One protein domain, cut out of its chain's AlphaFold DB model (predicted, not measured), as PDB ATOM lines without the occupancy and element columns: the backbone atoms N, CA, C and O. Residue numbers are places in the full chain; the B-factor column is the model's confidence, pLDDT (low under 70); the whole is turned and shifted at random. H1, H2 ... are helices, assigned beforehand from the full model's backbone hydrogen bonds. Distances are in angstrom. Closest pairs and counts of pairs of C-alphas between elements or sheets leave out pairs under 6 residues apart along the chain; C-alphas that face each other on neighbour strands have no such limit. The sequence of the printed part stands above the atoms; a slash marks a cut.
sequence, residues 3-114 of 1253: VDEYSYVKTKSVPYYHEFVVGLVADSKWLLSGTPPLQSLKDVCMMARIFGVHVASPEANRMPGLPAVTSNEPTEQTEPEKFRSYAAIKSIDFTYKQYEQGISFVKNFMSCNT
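What this domain is: This is residues 3 to 114 of the 1253 residues of the protein "Putative dna repair protein rad8 protein" of Togninia minima (strain UCR-PA7) (UniProt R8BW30). The long helix H5 forms one side of the domain, with H3 in the core packed on its residues 98 to 106; H2 meets H3 near the last residues of both, around Val 22 and Ile 50, and H1 makes a corner with H2. The other end is mostly loop, with little H4 set away from the other helices. The printed part has 112 residues with five named helices, H1 to H5 in that order, and no named strand. The class is all helix, though under half of the residues, 48, are in named elements. The whole is compact, with a radius of gyration of the C-alphas of 14.9 A and spans of 40 by 33 by 26 A.

Where its parts are: Find C-alpha 92 at (12.626, -35.850, -10.228); from there H5, residues 92 to 109, runs 25.9 A to C-alpha 109 at (11.550, -10.632, -4.481). H3, residues 41 to 51, measures 16.0 A, and H2, residues 16 to 23, 10.5 A. H1 is residues 6 to 10, from C-alpha 6 at (5.784, -12.223, 8.867), and H4 is residues 79 to 84.

How they stand to each other: Look first at residues 98 to 106 of H5, which alone touch H3, at a steep tilt of 40 degrees, the same way; the closest C-alphas, of Leu 41 and Gly 102, are 6.1 A apart. H2 touches H3 at a steep tilt of 57 degrees, the same way, with the C-alphas of Val 22 and Ile 50 closest at 4.3 A. H1 and H2 touch only at the corner, closest at the C-alphas of Val 9 and His 18, 5.7 A. H1 and H3 are near each other, and H4 is apart from H5 and H3. Every O i to N i+4 pair is within hydrogen-bond range in H2, H4 and H5; H3 has 5 of 7, and H1 has 0 of 1, beside 1 of 2 O i to N i+3 pairs.

The domain as a whole: The C-alphas farthest apart, of Phe 83 and Thr 114, are 44.6 A apart. The printed part has no cut. The links H2 to H3 and H3 to H4 are long, and residues 11 to 16 stand free. The mean pLDDT of the printed part is 75.1; 42 residues are under 70, among them 7 to 16 and 63 to 85.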
ATOM      1  N   VAL A   3       4.094  -5.624   6.860       83.69
ATOM      2  CA  VAL A   3       3.864  -6.691   7.843       83.69
ATOM      3  C   VAL A   3       5.225  -7.060   8.416       83.69
ATOM      4  O   VAL A   3       6.068  -7.599   7.696       83.69
ATOM      5  N   ASP A   4       5.447  -6.721   9.683       78.94
ATOM      6  CA  ASP A   4       6.673  -7.077  10.396       78.94
ATOM      7  C   ASP A   4       6.574  -8.482  11.012       78.94
ATOM      8  O   ASP A   4       5.477  -8.984  11.260       78.94
ATOM      9  N   GLU A   5       7.728  -9.123  11.190       73.31
ATOM     10  CA  GLU A   5       7.903 -10.520  11.612       73.31
ATOM     11  C   GLU A   5       6.881 -11.512  11.008       73.31
ATOM     12  O   GLU A   5       6.267 -12.341  11.689       73.31
ATOM     13  N   TYR A   6       6.739 -11.452   9.676       75.88
ATOM     14  CA  TYR A   6       5.784 -12.223   8.867       75.88
ATOM     15  C   TYR A   6       5.716 -13.725   9.218       75.88
ATOM     16  O   TYR A   6       4.642 -14.326   9.166       75.88
ATOM     17  N   SER A   7       6.828 -14.351   9.607       68.50
ATOM     18  CA  SER A   7       6.900 -15.788   9.903       68.50
ATOM     19  C   SER A   7       5.882 -16.278  10.939       68.50
ATOM     20  O   SER A   7       5.446 -17.428  10.864       68.50
ATOM     21  N   TYR A   8       5.432 -15.423  11.863       63.75
ATOM     22  CA  TYR A   8       4.500 -15.820  12.930       63.75
ATOM     23  C   TYR A   8       3.022 -15.735  12.523       63.75
ATOM     24  O   TYR A   8       2.157 -16.287  13.207       63.75
ATOM     25  N   VAL A   9       2.738 -15.193  11.332       64.50
ATOM     26  CA  VAL A   9       1.413 -15.194  10.680       64.50
ATOM     27  C   VAL A   9       0.927 -16.622  10.346       64.50
ATOM     28  O   VAL A   9      -0.252 -16.824  10.071       64.50
ATOM     29  N   LYS A  10       1.806 -17.638  10.411       55.31
ATOM     30  CA  LYS A  10       1.468 -19.069  10.245       55.31
ATOM     31  C   LYS A  10       1.168 -19.826  11.554       55.31
ATOM     32  O   LYS A  10       0.991 -21.044  11.520       55.31
ATOM     33  N   THR A  11       1.170 -19.170  12.718       50.94
ATOM     34  CA  THR A  11       1.007 -19.873  14.006       50.94
ATOM     35  C   THR A  11      -0.396 -20.479  14.172       50.94
ATOM     36  O   THR A  11      -1.412 -19.854  13.880       50.94
ATOM     37  N   LYS A  12      -0.459 -21.728  14.669       44.41
ATOM     38  CA  LYS A  12      -1.697 -22.537  14.777       44.41
ATOM     39  C   LYS A  12      -2.798 -21.919  15.652       44.41
ATOM     40  O   LYS A  12      -3.925 -22.401  15.630       44.41
ATOM     41  N   SER A  13      -2.468 -20.898  16.437       44.66
ATOM     42  CA  SER A  13      -3.378 -20.159  17.308       44.66
ATOM     43  C   SER A  13      -4.353 -19.255  16.548       44.66
ATOM     44  O   SER A  13      -5.478 -19.095  17.013       44.66
ATOM     45  N   VAL A  14      -3.965 -18.666  15.404       51.12
ATOM     46  CA  VAL A  14      -4.820 -17.711  14.667       51.12
ATOM     47  C   VAL A  14      -4.651 -17.836  13.138       51.12
ATOM     48  O   VAL A  14      -3.936 -17.041  12.525       51.12
ATOM     49  N   PRO A  15      -5.333 -18.791  12.471       56.44
ATOM     50  CA  PRO A  15      -5.173 -19.026  11.027       56.44
ATOM     51  C   PRO A  15      -5.638 -17.855  10.140       56.44
ATOM     52  O   PRO A  15      -5.235 -17.752   8.983       56.44
ATOM     53  N   TYR A  16      -6.467 -16.951  10.668       63.88
ATOM     54  CA  TYR A  16      -7.103 -15.876   9.902       63.88
ATOM     55  C   TYR A  16      -6.150 -14.762   9.440       63.88
ATOM     56  O   TYR A  16      -6.458 -14.079   8.465       63.88
ATOM     57  N   TYR A  17      -4.995 -14.565  10.093       73.44
ATOM     58  CA  TYR A  17      -4.093 -13.461   9.734       73.44
ATOM     59  C   TYR A  17      -3.437 -13.635   8.359       73.44
ATOM     60  O   TYR A  17      -3.234 -12.638   7.667       73.44
ATOM     61  N   HIS A  18      -3.136 -14.868   7.927       77.62
ATOM     62  CA  HIS A  18      -2.570 -15.097   6.589       77.62
ATOM     63  C   HIS A  18      -3.577 -14.725   5.500       77.62
ATOM     64  O   HIS A  18      -3.268 -13.906   4.639       77.62
ATOM     65  N   GLU A  19      -4.806 -15.234   5.602       80.88
ATOM     66  CA  GLU A  19      -5.890 -14.934   4.658       80.88
ATOM     67  C   GLU A  19      -6.269 -13.445   4.651       80.88
ATOM     68  O   GLU A  19      -6.485 -12.872   3.585       80.88
ATOM     69  N   PHE A  20      -6.260 -12.779   5.814       83.19
ATOM     70  CA  PHE A  20      -6.443 -11.327   5.904       83.19
ATOM     71  C   PHE A  20      -5.349 -10.561   5.139       83.19
ATOM     72  O   PHE A  20      -5.654  -9.699   4.318       83.19
ATOM     73  N   VAL A  21      -4.072 -10.903   5.347       83.94
ATOM     74  CA  VAL A  21      -2.928 -10.256   4.675       83.94
ATOM     75  C   VAL A  21      -2.885 -10.566   3.167       83.94
ATOM     76  O   VAL A  21      -2.463  -9.716   2.376       83.94
ATOM     77  N   VAL A  22      -3.363 -11.741   2.742       85.31
ATOM     78  CA  VAL A  22      -3.591 -12.083   1.326       85.31
ATOM     79  C   VAL A  22      -4.698 -11.200   0.736       85.31
ATOM     80  O   VAL A  22      -4.448 -10.507  -0.251       85.31
ATOM     81  N   GLY A  23      -5.881 -11.174   1.356       85.44
ATOM     82  CA  GLY A  23      -7.064 -10.460   0.860       85.44
ATOM     83  C   GLY A  23      -6.998  -8.929   0.946       85.44
ATOM     84  O   GLY A  23      -7.743  -8.252   0.241       85.44
ATOM     85  N   LEU A  24      -6.113  -8.364   1.775       86.50
ATOM     86  CA  LEU A  24      -5.971  -6.915   1.919       86.50
ATOM     87  C   LEU A  24      -5.419  -6.272   0.635       86.50
ATOM     88  O   LEU A  24      -4.335  -6.622   0.158       86.50
ATOM     89  N   VAL A  25      -6.151  -5.285   0.113       87.38
ATOM     90  CA  VAL A  25      -5.765  -4.465  -1.046       87.38
ATOM     91  C   VAL A  25      -4.899  -3.291  -0.581       87.38
ATOM     92  O   VAL A  25      -5.307  -2.525   0.288       87.38
ATOM     93  N   ALA A  26      -3.698  -3.154  -1.147       87.56
ATOM     94  CA  ALA A  26      -2.783  -2.037  -0.909       87.56
ATOM     95  C   ALA A  26      -1.814  -1.884  -2.091       87.56
ATOM     96  O   ALA A  26      -1.380  -2.890  -2.649       87.56
ATOM     97  N   ASP A  27      -1.418  -0.650  -2.410       87.88
ATOM     98  CA  ASP A  27      -0.568  -0.308  -3.570       87.88
ATOM     99  C   ASP A  27       0.834  -0.933  -3.496       87.88
ATOM    100  O   ASP A  27       1.485  -1.190  -4.505       87.88
ATOM    101  N   SER A  28       1.297  -1.206  -2.275       89.06
ATOM    102  CA  SER A  28       2.462  -2.045  -2.010       89.06
ATOM    103  C   SER A  28       2.254  -2.885  -0.753       89.06
ATOM    104  O   SER A  28       1.633  -2.448   0.228       89.06
ATOM    105  N   LYS A  29       2.812  -4.097  -0.766       88.75
ATOM    106  CA  LYS A  29       2.948  -4.972   0.400       88.75
ATOM    107  C   LYS A  29       4.436  -5.191   0.651       88.75
ATOM    108  O   LYS A  29       5.163  -5.510  -0.282       88.75
ATOM    109  N   TRP A  30       4.867  -5.044   1.896       89.50
ATOM    110  CA  TRP A  30       6.228  -5.339   2.339       89.50
ATOM    111  C   TRP A  30       6.153  -6.377   3.454       89.50
ATOM    112  O   TRP A  30       5.391  -6.190   4.402       89.50
ATOM    113  N   LEU A  31       6.919  -7.459   3.333       86.50
ATOM    114  CA  LEU A  31       7.059  -8.479   4.372       86.50
ATOM    115  C   LEU A  31       8.461  -8.367   4.964       86.50
ATOM    116  O   LEU A  31       9.444  -8.471   4.231       86.50
ATOM    117  N   LEU A  32       8.547  -8.160   6.273       84.62
ATOM    118  CA  LEU A  32       9.802  -8.185   7.020       84.62
ATOM    119  C   LEU A  32       9.819  -9.434   7.910       84.62
ATOM    120  O   LEU A  32       8.786  -9.847   8.435       84.62
ATOM    121  N   SER A  33      10.981 -10.066   8.060       76.31
ATOM    122  CA  SER A  33      11.230 -11.078   9.089       76.31
ATOM    123  C   SER A  33      12.727 -11.312   9.258       76.31
ATOM    124  O   SER A  33      13.474 -11.296   8.277       76.31
ATOM    125  N   GLY A  34      13.162 -11.589  10.490       68.19
ATOM    126  CA  GLY A  34      14.525 -12.054  10.759       68.19
ATOM    127  C   GLY A  34      14.781 -13.516  10.362       68.19
ATOM    128  O   GLY A  34      15.936 -13.915  10.240       68.19
ATOM    129  N   THR A  35      13.723 -14.307  10.164       69.06
ATOM    130  CA  THR A  35      13.761 -15.748   9.855       69.06
ATOM    131  C   THR A  35      12.562 -16.122   8.973       69.06
ATOM    132  O   THR A  35      11.617 -16.742   9.468       69.06
ATOM    133  N   PRO A  36      12.535 -15.706   7.689       75.19
ATOM    134  CA  PRO A  36      11.441 -16.021   6.770       75.19
ATOM    135  C   PRO A  36      11.318 -17.538   6.544       75.19
ATOM    136  O   PRO A  36      12.333 -18.239   6.527       75.19
ATOM    137  N   PRO A  37      10.100 -18.072   6.345       74.25
ATOM    138  CA  PRO A  37       9.897 -19.505   6.209       74.25
ATOM    139  C   PRO A  37      10.359 -19.957   4.816       74.25
ATOM    140  O   PRO A  37       9.719 -19.661   3.806       74.25
ATOM    141  N   LEU A  38      11.500 -20.649   4.774       79.00
ATOM    142  CA  LEU A  38      12.170 -21.120   3.551       79.00
ATOM    143  C   LEU A  38      12.493 -22.630   3.579       79.00
ATOM    144  O   LEU A  38      13.096 -23.143   2.640       79.00
ATOM    145  N   GLN A  39      12.081 -23.353   4.630       71.06
ATOM    146  CA  GLN A  39      12.363 -24.786   4.821       71.06
ATOM    147  C   GLN A  39      11.676 -25.701   3.788       71.06
ATOM    148  O   GLN A  39      12.085 -26.849   3.624       71.06
ATOM    149  N   SER A  40      10.650 -25.216   3.080       77.81
ATOM    150  CA  SER A  40       9.960 -25.954   2.018       77.81
ATOM    151  C   SER A  40       9.468 -25.042   0.890       77.81
ATOM    152  O   SER A  40       9.185 -23.860   1.094       77.81
ATOM    153  N   LEU A  41       9.293 -25.595  -0.312       79.56
ATOM    154  CA  LEU A  41       8.681 -24.875  -1.432       79.56
ATOM    155  C   LEU A  41       7.226 -24.465  -1.131       79.56
ATOM    156  O   LEU A  41       6.815 -23.364  -1.499       79.56
ATOM    157  N   LYS A  42       6.483 -25.282  -0.369       77.94
ATOM    158  CA  LYS A  42       5.194 -24.901   0.239       77.94
ATOM    159  C   LYS A  42       5.288 -23.564   0.984       77.94
ATOM    160  O   LYS A  42       4.404 -22.721   0.830       77.94
ATOM    161  N   ASP A  43       6.346 -23.339   1.764       80.31
ATOM    162  CA  ASP A  43       6.508 -22.091   2.509       80.31
ATOM    163  C   ASP A  43       6.710 -20.876   1.606       80.31
ATOM    164  O   ASP A  43       6.063 -19.847   1.828       80.31
ATOM    165  N   VAL A  44       7.532 -21.028   0.563       85.75
ATOM    166  CA  VAL A  44       7.764 -20.004  -0.464       85.75
ATOM    167  C   VAL A  44       6.462 -19.677  -1.205       85.75
ATOM    168  O   VAL A  44       6.132 -18.504  -1.369       85.75
ATOM    169  N   CYS A  45       5.662 -20.683  -1.573       84.12
ATOM    170  CA  CYS A  45       4.353 -20.475  -2.198       84.12
ATOM    171  C   CYS A  45       3.351 -19.761  -1.267       84.12
ATOM    172  O   CYS A  45       2.635 -18.866  -1.717       84.12
ATOM    173  N   MET A  46       3.318 -20.086   0.033       81.00
ATOM    174  CA  MET A  46       2.482 -19.363   1.011       81.00
ATOM    175  C   MET A  46       2.897 -17.894   1.181       81.00
ATOM    176  O   MET A  46       2.042 -17.043   1.428       81.00
ATOM    177  N   MET A  47       4.191 -17.591   1.061       85.38
ATOM    178  CA  MET A  47       4.717 -16.226   1.111       85.38
ATOM    179  C   MET A  47       4.383 -15.455  -0.175       85.38
ATOM    180  O   MET A  47       3.847 -14.351  -0.112       85.38
ATOM    181  N   ALA A  48       4.595 -16.067  -1.342       87.81
ATOM    182  CA  ALA A  48       4.278 -15.481  -2.643       87.81
ATOM    183  C   ALA A  48       2.782 -15.161  -2.821       87.81
ATOM    184  O   ALA A  48       2.432 -14.107  -3.360       87.81
ATOM    185  N   ARG A  49       1.893 -16.009  -2.278       85.81
ATOM    186  CA  ARG A  49       0.432 -15.821  -2.316       85.81
ATOM    187  C   ARG A  49      -0.032 -14.482  -1.727       85.81
ATOM    188  O   ARG A  49      -1.039 -13.951  -2.184       85.81
ATOM    189  N   ILE A  50       0.700 -13.892  -0.777       84.94
ATOM    190  CA  ILE A  50       0.372 -12.566  -0.212       84.94
ATOM    191  C   ILE A  50       0.472 -11.458  -1.265       84.94
ATOM    192  O   ILE A  50      -0.357 -10.545  -1.284       84.94
ATOM    193  N   PHE A  51       1.447 -11.565  -2.167       85.38
ATOM    194  CA  PHE A  51       1.649 -10.659  -3.298       85.38
ATOM    195  C   PHE A  51       0.747 -11.001  -4.501       85.38
ATOM    196  O   PHE A  51       0.892 -10.399  -5.559       85.38
ATOM    197  N   GLY A  52      -0.146 -11.992  -4.376       83.50
ATOM    198  CA  GLY A  52      -0.915 -12.543  -5.497       83.50
ATOM    199  C   GLY A  52      -0.086 -13.399  -6.467       83.50
ATOM    200  O   GLY A  52      -0.585 -13.779  -7.523       83.50
ATOM    201  N   VAL A  53       1.170 -13.719  -6.130       86.75
ATOM    202  CA  VAL A  53       2.095 -14.444  -7.011       86.75
ATOM    203  C   VAL A  53       1.979 -15.952  -6.783       86.75
ATOM    204  O   VAL A  53       2.199 -16.450  -5.681       86.75
ATOM    205  N   HIS A  54       1.681 -16.698  -7.847       84.81
ATOM    206  CA  HIS A  54       1.743 -18.160  -7.857       84.81
ATOM    207  C   HIS A  54       3.126 -18.620  -8.351       84.81
ATOM    208  O   HIS A  54       3.439 -18.489  -9.533       84.81
ATOM    209  N   VAL A  55       3.936 -19.190  -7.453       85.81
ATOM    210  CA  VAL A  55       5.296 -19.678  -7.768       85.81
ATOM    211  C   VAL A  55       5.266 -21.078  -8.380       85.81
ATOM    212  O   VAL A  55       5.719 -21.266  -9.504       85.81
ATOM    213  N   ALA A  56       4.697 -22.048  -7.664       78.56
ATOM    214  CA  ALA A  56       4.551 -23.430  -8.106       78.56
ATOM    215  C   ALA A  56       3.255 -24.028  -7.542       78.56
ATOM    216  O   ALA A  56       2.878 -23.744  -6.403       78.56
ATOM    217  N   SER A  57       2.583 -24.871  -8.327       69.75
ATOM    218  CA  SER A  57       1.360 -25.551  -7.886       69.75
ATOM    219  C   SER A  57       1.705 -26.688  -6.913       69.75
ATOM    220  O   SER A  57       2.545 -27.524  -7.267       69.75
ATOM    221  N   PRO A  58       1.075 -26.766  -5.723       61.06
ATOM    222  CA  PRO A  58       1.247 -27.899  -4.819       61.06
ATOM    223  C   PRO A  58       0.864 -29.209  -5.515       61.06
ATOM    224  O   PRO A  58      -0.205 -29.317  -6.112       61.06
ATOM    225  N   GLU A  59       1.744 -30.201  -5.452       68.69
ATOM    226  CA  GLU A  59       1.557 -31.500  -6.095       68.69
ATOM    227  C   GLU A  59       1.934 -32.591  -5.092       68.69
ATOM    228  O   GLU A  59       3.064 -32.642  -4.601       68.69
ATOM    229  N   ALA A  60       0.963 -33.442  -4.762       62.53
ATOM    230  CA  ALA A  60       1.123 -34.481  -3.750       62.53
ATOM    231  C   ALA A  60       1.931 -35.672  -4.289       62.53
ATOM    232  O   ALA A  60       2.686 -36.309  -3.553       62.53
ATOM    233  N   ASN A  61       1.817 -35.953  -5.591       69.50
ATOM    234  CA  ASN A  61       2.289 -37.207  -6.175       69.50
ATOM    235  C   ASN A  61       3.740 -37.096  -6.658       69.50
ATOM    236  O   ASN A  61       4.043 -37.254  -7.839       69.50
ATOM    237  N   ARG A  62       4.649 -36.815  -5.722       70.38
ATOM    238  CA  ARG A  62       6.103 -36.720  -5.941       70.38
ATOM    239  C   ARG A  62       6.834 -37.998  -5.514       70.38
ATOM    240  O   ARG A  62       6.299 -38.811  -4.763       70.38
ATOM    241  N   MET A  63       8.074 -38.176  -5.969       69.38
ATOM    242  CA  MET A  63       8.902 -39.309  -5.543       69.38
ATOM    243  C   MET A  63       9.257 -39.192  -4.041       69.38
ATOM    244  O   MET A  63       9.734 -38.135  -3.615       69.38
ATOM    245  N   PRO A  64       9.043 -40.240  -3.220       61.66
ATOM    246  CA  PRO A  64       9.405 -40.215  -1.804       61.66
ATOM    247  C   PRO A  64      10.930 -40.243  -1.614       61.66
ATOM    248  O   PRO A  64      11.652 -40.833  -2.413       61.66
ATOM    249  N   GLY A  65      11.413 -39.632  -0.528       64.19
ATOM    250  CA  GLY A  65      12.843 -39.568  -0.187       64.19
ATOM    251  C   GLY A  65      13.595 -38.338  -0.714       64.19
ATOM    252  O   GLY A  65      14.764 -38.168  -0.381       64.19
ATOM    253  N   LEU A  66      12.949 -37.458  -1.488       68.88
ATOM    254  CA  LEU A  66      13.536 -36.177  -1.907       68.88
ATOM    255  C   LEU A  66      13.586 -35.156  -0.741       68.88
ATOM    256  O   LEU A  66      12.612 -35.097   0.021       68.88
ATOM    257  N   PRO A  67      14.645 -34.317  -0.625       63.53
ATOM    258  CA  PRO A  67      14.886 -33.419   0.517       63.53
ATOM    259  C   PRO A  67      13.709 -32.516   0.903       63.53
ATOM    260  O   PRO A  67      12.942 -32.089   0.037       63.53
ATOM    261  N   ALA A  68      13.604 -32.158   2.188       60.88
ATOM    262  CA  ALA A  68      12.478 -31.397   2.751       60.88
ATOM    263  C   ALA A  68      12.177 -30.077   2.012       60.88
ATOM    264  O   ALA A  68      11.009 -29.768   1.776       60.88
ATOM    265  N   VAL A  69      13.210 -29.376   1.526       64.94
ATOM    266  CA  VAL A  69      13.068 -28.133   0.744       64.94
ATOM    267  C   VAL A  69      12.216 -28.297  -0.525       64.94
ATOM    268  O   VAL A  69      11.547 -27.366  -0.965       64.94
ATOM    269  N   THR A  70      12.158 -29.511  -1.080       66.56
ATOM    270  CA  THR A  70      11.340 -29.852  -2.257       66.56
ATOM    271  C   THR A  70       9.901 -30.274  -1.911       66.56
ATOM    272  O   THR A  70       9.166 -30.740  -2.785       66.56
ATOM    273  N   SER A  71       9.493 -30.177  -0.639       63.22
ATOM    274  CA  SER A  71       8.165 -30.590  -0.176       63.22
ATOM    275  C   SER A  71       7.065 -29.595  -0.560       63.22
ATOM    276  O   SER A  71       7.210 -28.381  -0.408       63.22
ATOM    277  N   ASN A  72       5.945 -30.154  -1.023       60.91
ATOM    278  CA  ASN A  72       4.787 -29.460  -1.584       60.91
ATOM    279  C   ASN A  72       3.464 -29.936  -0.951       60.91
ATOM    280  O   ASN A  72       2.431 -29.941  -1.615       60.91
ATOM    281  N   GLU A  73       3.480 -30.370   0.316       56.81
ATOM    282  CA  GLU A  73       2.265 -30.818   1.014       56.81
ATOM    283  C   GLU A  73       1.159 -29.743   0.955       56.81
ATOM    284  O   GLU A  73       1.332 -28.678   1.556       56.81
ATOM    285  N   PRO A  74       0.017 -29.979   0.290       55.19
ATOM    286  CA  PRO A  74      -1.058 -28.994   0.233       55.19
ATOM    287  C   PRO A  74      -1.626 -28.731   1.637       55.19
ATOM    288  O   PRO A  74      -1.743 -29.646   2.449       55.19
ATOM    289  N   THR A  75      -1.947 -27.473   1.951       54.38
ATOM    290  CA  THR A  75      -2.578 -27.093   3.233       54.38
ATOM    291  C   THR A  75      -4.013 -27.600   3.314       54.38
ATOM    292  O   THR A  75      -4.401 -28.181   4.320       54.38
ATOM    293  N   GLU A  76      -4.760 -27.429   2.226       56.94
ATOM    294  CA  GLU A  76      -6.053 -28.052   1.957       56.94
ATOM    295  C   GLU A  76      -6.065 -28.433   0.468       56.94
ATOM    296  O   GLU A  76      -5.433 -27.757  -0.343       56.94
ATOM    297  N   GLN A  77      -6.742 -29.523   0.101       58.62
ATOM    298  CA  GLN A  77      -6.932 -29.920  -1.300       58.62
ATOM    299  C   GLN A  77      -8.391 -29.712  -1.696       58.62
ATOM    300  O   GLN A  77      -9.294 -30.221  -1.028       58.62
ATOM    301  N   THR A  78      -8.623 -29.053  -2.828       66.19
ATOM    302  CA  THR A  78      -9.927 -29.085  -3.503       66.19
ATOM    303  C   THR A  78     -10.224 -30.496  -4.034       66.19
ATOM    304  O   THR A  78      -9.309 -31.292  -4.248       66.19
ATOM    305  N   GLU A  79     -11.491 -30.840  -4.288       66.81
ATOM    306  CA  GLU A  79     -11.844 -32.168  -4.833       66.81
ATOM    307  C   GLU A  79     -11.104 -32.523  -6.148       66.81
ATOM    308  O   GLU A  79     -10.631 -33.656  -6.267       66.81
ATOM    309  N   PRO A  80     -10.879 -31.594  -7.106       68.69
ATOM    310  CA  PRO A  80     -10.022 -31.856  -8.266       68.69
ATOM    311  C   PRO A  80      -8.550 -32.137  -7.924       68.69
ATOM    312  O   PRO A  80      -7.893 -32.891  -8.640       68.69
ATOM    313  N   GLU A  81      -8.009 -31.561  -6.850       64.88
ATOM    314  CA  GLU A  81      -6.631 -31.811  -6.396       64.88
ATOM    315  C   GLU A  81      -6.517 -33.138  -5.640       64.88
ATOM    316  O   GLU A  81      -5.562 -33.882  -5.862       64.88
ATOM    317  N   LYS A  82      -7.533 -33.504  -4.844       68.25
ATOM    318  CA  LYS A  82      -7.671 -34.863  -4.295       68.25
ATOM    319  C   LYS A  82      -7.731 -35.889  -5.425       68.25
ATOM    320  O   LYS A  82      -7.001 -36.874  -5.385       68.25
ATOM    321  N   PHE A  83      -8.517 -35.635  -6.473       69.62
ATOM    322  CA  PHE A  83      -8.568 -36.504  -7.651       69.62
ATOM    323  C   PHE A  83      -7.202 -36.613  -8.356       69.62
ATOM    324  O   PHE A  83      -6.753 -37.715  -8.673       69.62
ATOM    325  N   ARG A  84      -6.484 -35.494  -8.530       63.91
ATOM    326  CA  ARG A  84      -5.108 -35.486  -9.065       63.91
ATOM    327  C   ARG A  84      -4.110 -36.234  -8.174       63.91
ATOM    328  O   ARG A  84      -3.180 -36.823  -8.715       63.91
ATOM    329  N   SER A  85      -4.339 -36.322  -6.862       66.50
ATOM    330  CA  SER A  85      -3.517 -37.141  -5.954       66.50
ATOM    331  C   SER A  85      -3.679 -38.666  -6.121       66.50
ATOM    332  O   SER A  85      -2.989 -39.440  -5.460       66.50
ATOM    333  N   TYR A  86      -4.491 -39.128  -7.081       70.38
ATOM    334  CA  TYR A  86      -4.485 -40.519  -7.562       70.38
ATOM    335  C   TYR A  86      -3.746 -40.710  -8.906       70.38
ATOM    336  O   TYR A  86      -3.708 -41.822  -9.431       70.38
ATOM    337  N   ALA A  87      -3.148 -39.657  -9.478       69.81
ATOM    338  CA  ALA A  87      -2.396 -39.729 -10.734       69.81
ATOM    339  C   ALA A  87      -0.993 -40.353 -10.567       69.81
ATOM    340  O   ALA A  87      -0.502 -40.565  -9.457       69.81
ATOM    341  N   ALA A  88      -0.308 -40.622 -11.683       74.38
ATOM    342  CA  ALA A  88       1.057 -41.148 -11.666       74.38
ATOM    343  C   ALA A  88       2.056 -40.198 -10.968       74.38
ATOM    344  O   ALA A  88       1.955 -38.972 -11.074       74.38
ATOM    345  N   ILE A  89       3.045 -40.790 -10.289       77.06
ATOM    346  CA  ILE A  89       4.124 -40.073  -9.594       77.06
ATOM    347  C   ILE A  89       4.956 -39.264 -10.605       77.06
ATOM    348  O   ILE A  89       5.363 -39.791 -11.640       77.06
ATOM    349  N   LYS A  90       5.224 -37.987 -10.305       79.12
ATOM    350  CA  LYS A  90       6.044 -37.097 -11.145       79.12
ATOM    351  C   LYS A  90       7.527 -37.472 -11.108       79.12
ATOM    352  O   LYS A  90       8.026 -37.989 -10.107       79.12
ATOM    353  N   SER A  91       8.250 -37.132 -12.176       82.38
ATOM    354  CA  SER A  91       9.705 -37.296 -12.241       82.38
ATOM    355  C   SER A  91      10.452 -36.355 -11.284       82.38
ATOM    356  O   SER A  91       9.925 -35.338 -10.818       82.38
ATOM    357  N   ILE A  92      11.718 -36.688 -11.023       80.44
ATOM    358  CA  ILE A  92      12.626 -35.850 -10.228       80.44
ATOM    359  C   ILE A  92      12.801 -34.480 -10.903       80.44
ATOM    360  O   ILE A  92      12.703 -33.462 -10.224       80.44
ATOM    361  N   ASP A  93      12.930 -34.433 -12.234       82.62
ATOM    362  CA  ASP A  93      13.103 -33.186 -13.003       82.62
ATOM    363  C   ASP A  93      11.919 -32.222 -12.857       82.62
ATOM    364  O   ASP A  93      12.099 -31.006 -12.862       82.62
ATOM    365  N   PHE A  94      10.696 -32.749 -12.719       82.94
ATOM    366  CA  PHE A  94       9.514 -31.929 -12.452       82.94
ATOM    367  C   PHE A  94       9.620 -31.265 -11.074       82.94
ATOM    368  O   PHE A  94       9.457 -30.053 -10.957       82.94
ATOM    369  N   THR A  95       9.975 -32.044 -10.048       79.38
ATOM    370  CA  THR A  95      10.170 -31.536  -8.680       79.38
ATOM    371  C   THR A  95      11.334 -30.537  -8.612       79.38
ATOM    372  O   THR A  95      11.239 -29.516  -7.934       79.38
ATOM    373  N   TYR A  96      12.414 -30.784  -9.360       82.94
ATOM    374  CA  TYR A  96      13.563 -29.884  -9.445       82.94
ATOM    375  C   TYR A  96      13.197 -28.543 -10.108       82.94
ATOM    376  O   TYR A  96      13.505 -27.492  -9.555       82.94
ATOM    377  N   LYS A  97      12.436 -28.548 -11.211       84.69
ATOM    378  CA  LYS A  97      11.932 -27.312 -11.849       84.69
ATOM    379  C   LYS A  97      11.023 -26.494 -10.928       84.69
ATOM    380  O   LYS A  97      11.106 -25.269 -10.923       84.69
ATOM    381  N   GLN A  98      10.184 -27.150 -10.123       82.88
ATOM    382  CA  GLN A  98       9.380 -26.467  -9.103       82.88
ATOM    383  C   GLN A  98      10.266 -25.808  -8.025       82.88
ATOM    384  O   GLN A  98      10.000 -24.685  -7.598       82.88
ATOM    385  N   TYR A  99      11.357 -26.463  -7.623       84.12
ATOM    386  CA  TYR A  99      12.340 -25.896  -6.695       84.12
ATOM    387  C   TYR A  99      13.116 -24.710  -7.305       84.12
ATOM    388  O   TYR A  99      13.280 -23.684  -6.643       84.12
ATOM    389  N   GLU A 100      13.499 -24.773  -8.585       87.38
ATOM    390  CA  GLU A 100      14.098 -23.636  -9.307       87.38
ATOM    391  C   GLU A 100      13.153 -22.427  -9.403       87.38
ATOM    392  O   GLU A 100      13.603 -21.288  -9.266       87.38
ATOM    393  N   GLN A 101      11.841 -22.646  -9.566       87.69
ATOM    394  CA  GLN A 101      10.831 -21.579  -9.489       87.69
ATOM    395  C   GLN A 101      10.818 -20.917  -8.101       87.69
ATOM    396  O   GLN A 101      10.799 -19.688  -8.012       87.69
ATOM    397  N   GLY A 102      10.918 -21.707  -7.025       87.75
ATOM    398  CA  GLY A 102      11.086 -21.210  -5.655       87.75
ATOM    399  C   GLY A 102      12.345 -20.355  -5.474       87.75
ATOM    400  O   GLY A 102      12.262 -19.232  -4.977       87.75
ATOM    401  N   ILE A 103      13.498 -20.842  -5.946       88.00
ATOM    402  CA  ILE A 103      14.766 -20.093  -5.924       88.00
ATOM    403  C   ILE A 103      14.648 -18.784  -6.718       88.00
ATOM    404  O   ILE A 103      15.135 -17.750  -6.263       88.00
ATOM    405  N   SER A 104      14.015 -18.815  -7.893       90.00
ATOM    406  CA  SER A 104      13.816 -17.635  -8.740       90.00
ATOM    407  C   SER A 104      12.947 -16.583  -8.046       90.00
ATOM    408  O   SER A 104      13.306 -15.407  -8.025       90.00
ATOM    409  N   PHE A 105      11.854 -16.993  -7.392       90.44
ATOM    410  CA  PHE A 105      11.039 -16.085  -6.584       90.44
ATOM    411  C   PHE A 105      11.859 -15.436  -5.460       90.44
ATOM    412  O   PHE A 105      11.883 -14.211  -5.356       90.44
ATOM    413  N   VAL A 106      12.584 -16.230  -4.665       89.50
ATOM    414  CA  VAL A 106      13.401 -15.703  -3.557       89.50
ATOM    415  C   VAL A 106      14.468 -14.730  -4.074       89.50
ATOM    416  O   VAL A 106      14.571 -13.625  -3.556       89.50
ATOM    417  N   LYS A 107      15.206 -15.074  -5.138       87.62
ATOM    418  CA  LYS A 107      16.250 -14.201  -5.713       87.62
ATOM    419  C   LYS A 107      15.729 -12.869  -6.261       87.62
ATOM    420  O   LYS A 107      16.483 -11.902  -6.265       87.62
ATOM    421  N   ASN A 108      14.485 -12.825  -6.743       88.62
ATOM    422  CA  ASN A 108      13.912 -11.634  -7.378       88.62
ATOM    423  C   ASN A 108      13.099 -10.754  -6.410       88.62
ATOM    424  O   ASN A 108      13.034  -9.544  -6.616       88.62
ATOM    425  N   PHE A 109      12.479 -11.338  -5.378       86.25
ATOM    426  CA  PHE A 109      11.550 -10.632  -4.481       86.25
ATOM    427  C   PHE A 109      12.019 -10.520  -3.022       86.25
ATOM    428  O   PHE A 109      11.434  -9.743  -2.269       86.25
ATOM    429  N   MET A 110      13.061 -11.247  -2.602       87.25
ATOM    430  CA  MET A 110      13.631 -11.135  -1.256       87.25
ATOM    431  C   MET A 110      14.997 -10.443  -1.293       87.25
ATOM    432  O   MET A 110      15.918 -10.878  -1.979       87.25
ATOM    433  N   SER A 111      15.154  -9.404  -0.475       84.06
ATOM    434  CA  SER A 111      16.455  -8.835  -0.122       84.06
ATOM    435  C   SER A 111      16.862  -9.270   1.290       84.06
ATOM    436  O   SER A 111      16.020  -9.553   2.142       84.06
ATOM    437  N   CYS A 112      18.168  -9.345   1.551       76.00
ATOM    438  CA  CYS A 112      18.705  -9.662   2.871       76.00
ATOM    439  C   CYS A 112      19.851  -8.705   3.203       76.00
ATOM    440  O   CYS A 112      20.854  -8.654   2.492       76.00
ATOM    441  N   ASN A 113      19.708  -7.958   4.299       73.56
ATOM    442  CA  ASN A 113      20.775  -7.118   4.832       73.56
ATOM    443  C   ASN A 113      21.656  -7.961   5.758       73.56
ATOM    444  O   ASN A 113      21.263  -8.274   6.883       73.56
ATOM    445  N   THR A 114      22.853  -8.326   5.302       67.81
ATOM    446  CA  THR A 114      23.812  -9.059   6.132       67.81
ATOM    447  C   THR A 114      24.350  -8.165   7.250       67.81
ATOM    448  O   THR A 114      24.943  -7.109   7.017       67.81
TER     449      THR A 114